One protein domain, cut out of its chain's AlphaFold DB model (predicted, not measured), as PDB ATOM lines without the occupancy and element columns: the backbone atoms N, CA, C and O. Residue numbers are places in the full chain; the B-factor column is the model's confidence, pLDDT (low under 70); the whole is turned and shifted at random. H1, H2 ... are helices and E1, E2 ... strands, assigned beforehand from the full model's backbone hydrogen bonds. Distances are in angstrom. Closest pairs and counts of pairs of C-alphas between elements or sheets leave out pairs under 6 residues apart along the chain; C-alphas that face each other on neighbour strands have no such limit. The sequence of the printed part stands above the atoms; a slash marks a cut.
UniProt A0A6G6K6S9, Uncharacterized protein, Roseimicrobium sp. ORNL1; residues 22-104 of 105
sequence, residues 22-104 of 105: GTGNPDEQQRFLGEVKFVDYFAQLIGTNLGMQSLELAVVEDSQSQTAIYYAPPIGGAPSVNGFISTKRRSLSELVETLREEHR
ATOM      1  N   GLY A  22     -39.382  47.227 108.339       58.62
ATOM      2  CA  GLY A  22     -38.642  46.744 107.172       58.62
ATOM      3  C   GLY A  22     -37.703  45.586 107.484       58.62
ATOM      4  O   GLY A  22     -37.837  44.911 108.502       58.62
ATOM      5  N   THR A  23     -36.769  45.328 106.571       55.25
ATOM      6  CA  THR A  23     -35.802  44.228 106.665       55.25
ATOM      7  C   THR A  23     -34.476  44.724 107.258       55.25
ATOM      8  O   THR A  23     -34.034  45.829 106.952       55.25
ATOM      9  N   GLY A  24     -33.835  43.942 108.135       64.19
ATOM     10  CA  GLY A  24     -32.554  44.305 108.766       64.19
ATOM     11  C   GLY A  24     -32.495  44.020 110.269       64.19
ATOM     12  O   GLY A  24     -33.377  43.354 110.806       64.19
ATOM     13  N   ASN A  25     -31.433  44.496 110.928       74.94
ATOM     14  CA  ASN A  25     -31.224  44.360 112.371       74.94
ATOM     15  C   ASN A  25     -31.998  45.461 113.135       74.94
ATOM     16  O   ASN A  25     -31.640  46.632 112.998       74.94
ATOM     17  N   PRO A  26     -33.014  45.123 113.952       74.31
ATOM     18  CA  PRO A  26     -33.836  46.111 114.655       74.31
ATOM     19  C   PRO A  26     -33.044  47.069 115.555       74.31
ATOM     20  O   PRO A  26     -33.386  48.247 115.635       74.31
ATOM     21  N   ASP A  27     -31.965  46.602 116.185       80.50
ATOM     22  CA  ASP A  27     -31.166  47.424 117.102       80.50
ATOM     23  C   ASP A  27     -30.385  48.511 116.347       80.50
ATOM     24  O   ASP A  27     -30.340  49.672 116.762       80.50
ATOM     25  N   GLU A  28     -29.816  48.159 115.191       76.94
ATOM     26  CA  GLU A  28     -29.127  49.105 114.303       76.94
ATOM     27  C   GLU A  28     -30.102  50.131 113.719       76.94
ATOM     28  O   GLU A  28     -29.782  51.318 113.632       76.94
ATOM     29  N   GLN A  29     -31.306  49.686 113.353       76.19
ATOM     30  CA  GLN A  29     -32.359  50.558 112.837       76.19
ATOM     31  C   GLN A  29     -32.841  51.544 113.907       76.19
ATOM     32  O   GLN A  29     -32.997  52.733 113.623       76.19
ATOM     33  N   GLN A  30     -33.023  51.075 115.143       79.94
ATOM     34  CA  GLN A  30     -33.438  51.909 116.266       79.94
ATOM     35  C   GLN A  30     -32.354  52.927 116.651       79.94
ATOM     36  O   GLN A  30     -32.679  54.089 116.910       79.94
ATOM     37  N   ARG A  31     -31.073  52.521 116.653       85.69
ATOM     38  CA  ARG A  31     -29.933  53.429 116.863       85.69
ATOM     39  C   ARG A  31     -29.938  54.546 115.824       85.69
ATOM     40  O   ARG A  31     -29.961  55.718 116.195       85.69
ATOM     41  N   PHE A  32     -29.957  54.186 114.542       83.38
ATOM     42  CA  PHE A  32     -29.892  55.158 113.455       83.38
ATOM     43  C   PHE A  32     -31.126  56.071 113.422       83.38
ATOM     44  O   PHE A  32     -30.989  57.276 113.234       83.38
ATOM     45  N   LEU A  33     -32.327  55.562 113.721       81.19
ATOM     46  CA  LEU A  33     -33.512  56.410 113.896       81.19
ATOM     47  C   LEU A  33     -33.320  57.451 115.016       81.19
ATOM     48  O   LEU A  33     -33.786  58.584 114.891       81.19
ATOM     49  N   GLY A  34     -32.632  57.092 116.103       84.12
ATOM     50  CA  GLY A  34     -32.255  58.034 117.158       84.12
ATOM     51  C   GLY A  34     -31.347  59.160 116.651       84.12
ATOM     52  O   GLY A  34     -31.579  60.325 116.970       84.12
ATOM     53  N   GLU A  35     -30.363  58.826 115.815       86.75
ATOM     54  CA  GLU A  35     -29.456  59.796 115.187       86.75
ATOM     55  C   GLU A  35     -30.201  60.724 114.221       86.75
ATOM     56  O   GLU A  35     -30.027  61.942 114.277       86.75
ATOM     57  N   VAL A  36     -31.107  60.178 113.406       84.94
ATOM     58  CA  VAL A  36     -31.967  60.965 112.511       84.94
ATOM     59  C   VAL A  36     -32.817  61.959 113.306       84.94
ATOM     60  O   VAL A  36     -32.840  63.139 112.970       84.94
ATOM     61  N   LYS A  37     -33.458  61.525 114.401       82.69
ATOM     62  CA  LYS A  37     -34.250  62.410 115.278       82.69
ATOM     63  C   LYS A  37     -33.406  63.522 115.900       82.69
ATOM     64  O   LYS A  37     -33.874  64.653 116.020       82.69
ATOM     65  N   PHE A  38     -32.180  63.201 116.307       87.00
ATOM     66  CA  PHE A  38     -31.252  64.185 116.852       87.00
ATOM     67  C   PHE A  38     -30.913  65.256 115.809       87.00
ATOM     68  O   PHE A  38     -31.022  66.446 116.099       87.00
ATOM     69  N   VAL A  39     -30.563  64.849 114.586       87.81
ATOM     70  CA  VAL A  39     -30.268  65.779 113.485       87.81
ATOM     71  C   VAL A  39     -31.496  66.619 113.128       87.81
ATOM     72  O   VAL A  39     -31.371  67.836 112.994       87.81
ATOM     73  N   ASP A  40     -32.678  66.004 113.046       85.19
ATOM     74  CA  ASP A  40     -33.929  66.691 112.714       85.19
ATOM     75  C   ASP A  40     -34.270  67.793 113.723       85.19
ATOM     76  O   ASP A  40     -34.589  68.917 113.342       85.19
ATOM     77  N   TYR A  41     -34.116  67.512 115.020       85.69
ATOM     78  CA  TYR A  41     -34.339  68.498 116.077       85.69
ATOM     79  C   TYR A  41     -33.475  69.756 115.891       85.69
ATOM     80  O   TYR A  41     -33.973  70.882 115.972       85.69
ATOM     81  N   PHE A  42     -32.182  69.584 115.603       88.62
ATOM     82  CA  PHE A  42     -31.296  70.725 115.368       88.62
ATOM     83  C   PHE A  42     -31.571  71.412 114.030       88.62
ATOM     84  O   PHE A  42     -31.494  72.639 113.967       88.62
ATOM     85  N   ALA A  43     -31.945  70.669 112.986       87.31
ATOM     86  CA  ALA A  43     -32.357  71.249 111.711       87.31
ATOM     87  C   ALA A  43     -33.585  72.162 111.882       87.31
ATOM     88  O   ALA A  43     -33.597  73.278 111.365       87.31
ATOM     89  N   GLN A  44     -34.566  71.741 112.684       86.19
ATOM     90  CA  GLN A  44     -35.745  72.536 113.041       86.19
ATOM     91  C   GLN A  44     -35.380  73.799 113.833       86.19
ATOM     92  O   GLN A  44     -35.880  74.890 113.540       86.19
ATOM     93  N   LEU A  45     -34.467  73.684 114.805       87.94
ATOM     94  CA  LEU A  45     -33.983  74.828 115.583       87.94
ATOM     95  C   LEU A  45     -33.253  75.850 114.695       87.94
ATOM     96  O   LEU A  45     -33.496  77.052 114.796       87.94
ATOM     97  N   ILE A  46     -32.382  75.376 113.799       89.38
ATOM     98  CA  ILE A  46     -31.674  76.217 112.828       89.38
ATOM     99  C   ILE A  46     -32.675  76.883 111.881       89.38
ATOM    100  O   ILE A  46     -32.631  78.100 111.723       89.38
ATOM    101  N   GLY A  47     -33.609  76.121 111.305       88.25
ATOM    102  CA  GLY A  47     -34.640  76.650 110.413       88.25
ATOM    103  C   GLY A  47     -35.493  77.730 111.079       88.25
ATOM    104  O   GLY A  47     -35.741  78.773 110.476       88.25
ATOM    105  N   THR A  48     -35.846  77.536 112.353       87.69
ATOM    106  CA  THR A  48     -36.562  78.534 113.165       87.69
ATOM    107  C   THR A  48     -35.747  79.819 113.303       87.69
ATOM    108  O   THR A  48     -36.251  80.906 113.030       87.69
ATOM    109  N   ASN A  49     -34.467  79.705 113.670       89.88
ATOM    110  CA  ASN A  49     -33.576  80.858 113.840       89.88
ATOM    111  C   ASN A  49     -33.313  81.612 112.528       89.88
ATOM    112  O   ASN A  49     -33.064  82.816 112.549       89.88
ATOM    113  N   LEU A  50     -33.369  80.915 111.392       91.19
ATOM    114  CA  LEU A  50     -33.212  81.496 110.059       91.19
ATOM    115  C   LEU A  50     -34.522  82.057 109.479       91.19
ATOM    116  O   LEU A  50     -34.499  82.630 108.391       91.19
ATOM    117  N   GLY A  51     -35.658  81.904 110.168       88.12
ATOM    118  CA  GLY A  51     -36.966  82.336 109.666       88.12
ATOM    119  C   GLY A  51     -37.461  81.528 108.460       88.12
ATOM    120  O   GLY A  51     -38.213  82.048 107.636       88.12
ATOM    121  N   MET A  52     -37.020  80.273 108.328       88.56
ATOM    122  CA  MET A  52     -37.479  79.370 107.273       88.56
ATOM    123  C   MET A  52     -38.932  78.949 107.511       88.56
ATOM    124  O   MET A  52     -39.367  78.779 108.646       88.56
ATOM    125  N   GLN A  53     -39.680  78.747 106.424       82.00
ATOM    126  CA  GLN A  53     -41.082  78.319 106.493       82.00
ATOM    127  C   GLN A  53     -41.221  76.791 106.562       82.00
ATOM    128  O   GLN A  53     -42.085  76.270 107.267       82.00
ATOM    129  N   SER A  54     -40.363  76.061 105.851       78.81
ATOM    130  CA  SER A  54     -40.403  74.601 105.766       78.81
ATOM    131  C   SER A  54     -39.014  74.018 105.511       78.81
ATOM    132  O   SER A  54     -38.129  74.676 104.961       78.81
ATOM    133  N   LEU A  55     -38.844  72.756 105.903       76.94
ATOM    134  CA  LEU A  55     -37.798  71.881 105.390       76.94
ATOM    135  C   LEU A  55     -38.472  70.922 104.413       76.94
ATOM    136  O   LEU A  55     -39.272  70.088 104.816       76.94
ATOM    137  N   GLU A  56     -38.197  71.069 103.121       78.06
ATOM    138  CA  GLU A  56     -38.871  70.247 102.109       78.06
ATOM    139  C   GLU A  56     -38.330  68.819 102.076       78.06
ATOM    140  O   GLU A  56     -39.084  67.874 101.876       78.06
ATOM    141  N   LEU A  57     -37.027  68.650 102.294       77.69
ATOM    142  CA  LEU A  57     -36.366  67.359 102.204       77.69
ATOM    143  C   LEU A  57     -35.218  67.284 103.202       77.69
ATOM    144  O   LEU A  57     -34.367  68.173 103.244       77.69
ATOM    145  N   ALA A  58     -35.170  66.197 103.960       80.06
ATOM    146  CA  ALA A  58     -34.060  65.880 104.840       80.06
ATOM    147  C   ALA A  58     -33.356  64.613 104.355       80.06
ATOM    148  O   ALA A  58     -34.003  63.614 104.037       80.06
ATOM    149  N   VAL A  59     -32.024  64.668 104.314       83.50
ATOM    150  CA  VAL A  59     -31.159  63.521 104.025       83.50
ATOM    151  C   VAL A  59     -30.122  63.422 105.132       83.50
ATOM    152  O   VAL A  59     -29.369  64.367 105.360       83.50
ATOM    153  N   VAL A  60     -30.092  62.284 105.821       84.50
ATOM    154  CA  VAL A  60     -29.155  62.026 106.921       84.50
ATOM    155  C   VAL A  60     -28.328  60.801 106.571       84.50
ATOM    156  O   VAL A  60     -28.891  59.752 106.272       84.50
ATOM    157  N   GLU A  61     -27.005  60.933 106.618       84.44
ATOM    158  CA  GLU A  61     -26.059  59.829 106.446       84.44
ATOM    159  C   GLU A  61     -25.254  59.635 107.733       84.44
ATOM    160  O   GLU A  61     -24.803  60.619 108.322       84.44
ATOM    161  N   ASP A  62     -25.040  58.387 108.155       83.50
ATOM    162  CA  ASP A  62     -24.122  58.080 109.255       83.50
ATOM    163  C   ASP A  62     -22.779  57.504 108.775       83.50
ATOM    164  O   ASP A  62     -22.541  57.218 107.599       83.50
ATOM    165  N   SER A  63     -21.875  57.300 109.736       82.62
ATOM    166  CA  SER A  63     -20.558  56.700 109.497       82.62
ATOM    167  C   SER A  63     -20.603  55.246 109.003       82.62
ATOM    168  O   SER A  63     -19.631  54.780 108.410       82.62
ATOM    169  N   GLN A  64     -21.717  54.536 109.209       81.38
ATOM    170  CA  GLN A  64     -21.928  53.164 108.741       81.38
ATOM    171  C   GLN A  64     -22.564  53.112 107.347       81.38
ATOM    172  O   GLN A  64     -22.928  52.035 106.880       81.38
ATOM    173  N   SER A  65     -22.639  54.251 106.645       79.44
ATOM    174  CA  SER A  65     -23.263  54.359 105.324       79.44
ATOM    175  C   SER A  65     -24.761  54.037 105.329       79.44
ATOM    176  O   SER A  65     -25.297  53.617 104.304       79.44
ATOM    177  N   GLN A  66     -25.445  54.232 106.456       79.69
ATOM    178  CA  GLN A  66     -26.902  54.247 106.504       79.69
ATOM    179  C   GLN A  66     -27.395  55.610 106.014       79.69
ATOM    180  O   GLN A  66     -26.776  56.637 106.293       79.69
ATOM    181  N   THR A  67     -28.503  55.627 105.274       81.06
ATOM    182  CA  THR A  67     -29.074  56.861 104.728       81.06
ATOM    183  C   THR A  67     -30.565  56.936 105.013       81.06
ATOM    184  O   THR A  67     -31.309  56.052 104.595       81.06
ATOM    185  N   ALA A  68     -31.011  58.000 105.679       78.81
ATOM    186  CA  ALA A  68     -32.418  58.355 105.826       78.81
ATOM    187  C   ALA A  68     -32.788  59.447 104.826       78.81
ATOM    188  O   ALA A  68     -32.040  60.412 104.673       78.81
ATOM    189  N   ILE A  69     -33.955  59.324 104.197       77.56
ATOM    190  CA  ILE A  69     -34.573  60.388 103.412       77.56
ATOM    191  C   ILE A  69     -36.041  60.529 103.799       77.56
ATOM    192  O   ILE A  69     -36.776  59.542 103.817       77.56
ATOM    193  N   TYR A  70     -36.470  61.741 104.127       76.12
ATOM    194  CA  TYR A  70     -37.843  61.998 104.549       76.12
ATOM    195  C   TYR A  70     -38.265  63.434 104.245       76.12
ATOM    196  O   TYR A  70     -37.432  64.341 104.155       76.12
ATOM    197  N   TYR A  71     -39.575  63.626 104.096       74.25
ATOM    198  CA  TYR A  71     -40.167  64.958 104.084       74.25
ATOM    199  C   TYR A  71     -40.210  65.464 105.518       74.25
ATOM    200  O   TYR A  71     -40.807  64.824 106.387       74.25
ATOM    201  N   ALA A  72     -39.546  66.584 105.772       69.50
ATOM    202  CA  ALA A  72     -39.545  67.169 107.097       69.50
ATOM    203  C   ALA A  72     -40.846  67.962 107.329       69.50
ATOM    204  O   ALA A  72     -41.427  68.525 106.395       69.50
ATOM    205  N   PRO A  73     -41.350  67.995 108.572       69.31
ATOM    206  CA  PRO A  73     -42.532  68.776 108.902       69.31
ATOM    207  C   PRO A  73     -42.260  70.287 108.776       69.31
ATOM    208  O   PRO A  73     -41.098  70.716 108.771       69.31
ATOM    209  N   PRO A  74     -43.326  71.114 108.719       75.75
ATOM    210  CA  PRO A  74     -43.204  72.567 108.790       75.75
ATOM    211  C   PRO A  74     -42.326  73.013 109.963       75.75
ATOM    212  O   PRO A  74     -42.360  72.400 111.036       75.75
ATOM    213  N   ILE A  75     -41.568  74.095 109.760       81.81
ATOM    214  CA  ILE A  75     -40.658  74.608 110.786       81.81
ATOM    215  C   ILE A  75     -41.437  74.983 112.051       81.81
ATOM    216  O   ILE A  75     -42.459  75.666 111.985       81.81
ATOM    217  N   GLY A  76     -40.952  74.524 113.208       68.69
ATOM    218  CA  GLY A  76     -41.608  74.734 114.506       68.69
ATOM    219  C   GLY A  76     -42.688  73.699 114.845       68.69
ATOM    220  O   GLY A  76     -43.325  73.801 115.895       68.69
ATOM    221  N   GLY A  77     -42.891  72.697 113.983       68.38
ATOM    222  CA  GLY A  77     -43.693  71.512 114.274       68.38
ATOM    223  C   GLY A  77     -42.961  70.483 115.145       68.38
ATOM    224  O   GLY A  77     -41.767  70.595 115.425       68.38
ATOM    225  N   ALA A  78     -43.686  69.446 115.572       64.19
ATOM    226  CA  ALA A  78     -43.066  68.289 116.212       64.19
ATOM    227  C   ALA A  78     -42.236  67.504 115.174       64.19
ATOM    228  O   ALA A  78     -42.761  67.257 114.086       64.19
ATOM    229  N   PRO A  79     -40.998  67.075 115.496       61.78
ATOM    230  CA  PRO A  79     -40.194  66.228 114.618       61.78
ATOM    231  C   PRO A  79     -40.974  64.975 114.211       61.78
ATOM    232  O   PRO A  79     -41.328  64.150 115.060       61.78
ATOM    233  N   SER A  80     -41.257  64.831 112.920       64.25
ATOM    234  CA  SER A  80     -41.905  63.655 112.350       64.25
ATOM    235  C   SER A  80     -41.055  63.147 111.194       64.25
ATOM    236  O   SER A  80     -41.029  63.696 110.099       64.25
ATOM    237  N   VAL A  81     -40.318  62.073 111.457       63.31
ATOM    238  CA  VAL A  81     -39.580  61.376 110.407       63.31
ATOM    239  C   VAL A  81     -40.588  60.491 109.684       63.31
ATOM    240  O   VAL A  81     -41.042  59.498 110.248       63.31
ATOM    241  N   ASN A  82     -40.976  60.877 108.468       65.69
ATOM    242  CA  ASN A  82     -41.794  60.046 107.588       65.69
ATOM    243  C   ASN A  82     -41.081  59.847 106.249       65.69
ATOM    244  O   ASN A  82     -41.021  60.761 105.424       65.69
ATOM    245  N   GLY A  83     -40.498  58.668 106.057       67.19
ATOM    246  CA  GLY A  83     -39.714  58.380 104.863       67.19
ATOM    247  C   GLY A  83     -38.996  57.041 104.916       67.19
ATOM    248  O   GLY A  83     -39.449  56.105 105.577       67.19
ATOM    249  N   PHE A  84     -37.875  56.958 104.205       67.81
ATOM    250  CA  PHE A  84     -37.157  55.717 103.946       67.81
ATOM    251  C   PHE A  84     -35.769  55.739 104.551       67.81
ATOM    252  O   PHE A  84     -35.024  56.705 104.392       67.81
ATOM    253  N   ILE A  85     -35.389  54.622 105.161       69.38
ATOM    254  CA  ILE A  85     -34.014  54.383 105.568       69.38
ATOM    255  C   ILE A  85     -33.433  53.221 104.772       69.38
ATOM    256  O   ILE A  85     -34.050  52.164 104.648       69.38
ATOM    257  N   SER A  86     -32.225  53.430 104.256       69.94
ATOM    258  CA  SER A  86     -31.400  52.437 103.588       69.94
ATOM    259  C   SER A  86     -30.186  52.079 104.443       69.94
ATOM    260  O   SER A  86     -29.542  52.955 105.013       69.94
ATOM    261  N   THR A  87     -29.827  50.795 104.492       68.31
ATOM    262  CA  THR A  87     -28.587  50.304 105.126       68.31
ATOM    263  C   THR A  87     -27.364  50.364 104.200       68.31
ATOM    264  O   THR A  87     -26.331  49.760 104.483       68.31
ATOM    265  N   LYS A  88     -27.481  51.055 103.062       67.00
ATOM    266  CA  LYS A  88     -26.395  51.324 102.121       67.00
ATOM    267  C   LYS A  88     -26.437  52.788 101.706       67.00
ATOM    268  O   LYS A  88     -27.519  53.359 101.571       67.00
ATOM    269  N   ARG A  89     -25.267  53.348 101.391       66.44
ATOM    270  CA  ARG A  89     -25.183  54.684 100.808       66.44
ATOM    271  C   ARG A  89     -25.874  54.676  99.453       66.44
ATOM    272  O   ARG A  89     -25.521  53.870  98.590       66.44
ATOM    273  N   ARG A  90     -26.840  55.571  99.269       65.81
ATOM    274  CA  ARG A  90     -27.504  55.793  97.982       65.81
ATOM    275  C   ARG A  90     -27.205  57.196  97.492       65.81
ATOM    276  O   ARG A  90     -27.066  58.122  98.286       65.81
ATOM    277  N   SER A  91     -27.105  57.357  96.181       68.62
ATOM    278  CA  SER A  91     -27.064  58.693  95.600       68.62
ATOM    279  C   SER A  91     -28.380  59.426  95.878       68.62
ATOM    280  O   SER A  91     -29.446  58.814  95.981       68.62
ATOM    281  N   LEU A  92     -28.323  60.758  95.951       64.44
ATOM    282  CA  LEU A  92     -29.522  61.593  96.092       64.44
ATOM    283  C   LEU A  92     -30.548  61.307  94.988       64.44
ATOM    284  O   LEU A  92     -31.745  61.301  95.250       64.44
ATOM    285  N   SER A  93     -30.081  61.015  93.773       67.44
ATOM    286  CA  SER A  93     -30.931  60.659  92.635       67.44
ATOM    287  C   SER A  93     -31.736  59.382  92.890       67.44
ATOM    288  O   SER A  93     -32.949  59.390  92.718       67.44
ATOM    289  N   GLU A  94     -31.094  58.311  93.368       68.31
ATOM    290  CA  GLU A  94     -31.765  57.039  93.691       68.31
ATOM    291  C   GLU A  94     -32.760  57.186  94.849       68.31
ATOM    292  O   GLU A  94     -33.813  56.542  94.872       68.31
ATOM    293  N   LEU A  95     -32.433  58.037  95.823       66.75
ATOM    294  CA  LEU A  95     -33.298  58.312  96.965       66.75
ATOM    295  C   LEU A  95     -34.550  59.105  96.555       66.75
ATOM    296  O   LEU A  95     -35.652  58.754  96.973       66.75
ATOM    297  N   VAL A  96     -34.395  60.133  95.716       67.75
ATOM    298  CA  VAL A  96     -35.514  60.937  95.191       67.75
ATOM    299  C   VAL A  96     -36.426  60.105  94.291       67.75
ATOM    300  O   VAL A  96     -37.644  60.250  94.375       67.75
ATOM    301  N   GLU A  97     -35.867  59.218  93.465       69.50
ATOM    302  CA  GLU A  97     -36.658  58.288  92.649       69.50
ATOM    303  C   GLU A  97     -37.530  57.394  93.547       69.50
ATOM    304  O   GLU A  97     -38.737  57.310  93.340       69.50
ATOM    305  N   THR A  98     -36.949  56.851  94.628       66.69
ATOM    306  CA  THR A  98     -37.683  56.026  95.608       66.69
ATOM    307  C   THR A  98     -38.852  56.798  96.235       66.69
ATOM    308  O   THR A  98     -39.951  56.268  96.348       66.69
ATOM    309  N   LEU A  99     -38.650  58.068  96.614       64.06
ATOM    310  CA  LEU A  99     -39.729  58.900  97.164       64.06
ATOM    311  C   LEU A  99     -40.853  59.148  96.150       64.06
ATOM    312  O   LEU A  99     -42.020  59.200  96.526       64.06
ATOM    313  N   ARG A 100     -40.516  59.346  94.873       67.31
ATOM    314  CA  ARG A 100     -41.507  59.608  93.819       67.31
ATOM    315  C   ARG A 100     -42.340  58.379  93.487       67.31
ATOM    316  O   ARG A 100     -43.525  58.527  93.205       67.31
ATOM    317  N   GLU A 101     -41.722  57.204  93.481       67.50
ATOM    318  CA  GLU A 101     -42.403  55.938  93.202       67.50
ATOM    319  C   GLU A 101     -43.422  55.591  94.296       67.50
ATOM    320  O   GLU A 101     -44.525  55.159  93.978       67.50
ATOM    321  N   GLU A 102     -43.098  55.860  95.560       58.34
ATOM    322  CA  GLU A 102     -43.932  55.495  96.716       58.34
ATOM    323  C   GLU A 102     -45.072  56.493  97.008       58.34
ATOM    324  O   GLU A 102     -46.053  56.143  97.654       58.34
ATOM    325  N   HIS A 103     -44.986  57.732  96.512       49.31
ATOM    326  CA  HIS A 103     -46.056  58.740  96.617       49.31
ATOM    327  C   HIS A 103     -47.013  58.755  95.411       49.31
ATOM    328  O   HIS A 103     -47.778  59.707  95.247       49.31
ATOM    329  N   ARG A 104     -46.952  57.748  94.529       48.56
ATOM    330  CA  ARG A 104     -47.703  57.719  93.263       48.56
ATOM    331  C   ARG A 104     -49.100  57.079  93.347       48.56
ATOM    332  O   ARG A 104     -49.677  56.819  92.291       48.56
TER     333      ARG A 104
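AT A GLANCE: This is residues 22 to 104 of the 105 residues of an uncharacterized protein of Roseimicrobium sp. ORNL1 (UniProt A0A6G6K6S9). A small three-stranded sheet lies between two helices: the long helix H1 runs slantwise over one face and reaches past the sheet, and the shorter H2 covers part of the other face. H1 makes most of the longest axis, and the link of residues 50 to 57 folds back from its end to the sheet. The printed part has 83 residues, with two named helices and three named strands in the order H1, E1, E2, E3, H2, mixed in class; the sheet's order is E1 - E2 - E3, all antiparallel. The whole is compact, with a radius of gyration of the C-alphas of 13.0 A, and spans 37 by 30 by 18 A.

HOW THE PARTS SIT: Start with H1, residues 26 to 49, which is on the sheet of E1, residues 58 to 61, E2, residues 67 to 71, and E3, residues 82 to 86. Its height over the sheet is 9.1 A, and on the local plane it stands at 48 degrees to E1, slantwise to the strands. It lies over E1 and E2, and only just not over E3, on which 2 of its C-alphas fall. Its closest C-alphas to E1 are those of Val 36 and Val 60, 6.3 A apart. The strands form a meander, each the antiparallel neighbour of the one before. In the hairpin E1 and E2, at 171 degrees, look for N 60 and O 68, 2.9 A apart and within hydrogen-bond range; in the hairpin E2 and E3, at 163 degrees, for N 69 and O 84, 2.8 A. Then comes H2, residues 92 to 102, on the opposite face from H1, which gives three layers, helices on both faces of a sheet. Its height over the sheet is 9.6 A, and on the local plane it stands at 52 degrees to E2, slantwise to the strands. Its closest C-alphas to E2 are those of Leu 95 and Ile 69, 6.9 A apart. H1 and H2 are apart. In both helices every O i to N i+4 pair is within hydrogen-bond range.

IN THESE COORDINATES: Find C-alpha 26 at (-33.836, 46.111, 114.655); from there H1 runs 34.8 A to C-alpha 49 at (-33.576, 80.858, 113.840). E1 is 10.2 A long, E2 13.7 A and E3 13.5 A. H2 runs 15.7 A and ends at C-alpha 102, (-43.932, 55.495, 96.716).

THE WHOLE: The C-alphas farthest apart, those of Asn 25 and Gly 51, are 38.5 A apart. The printed part has no cut and no long link. The mean pLDDT of the printed part is 75.4; residues 22 to 24, 72 to 73 and 76 to 104 are under 70.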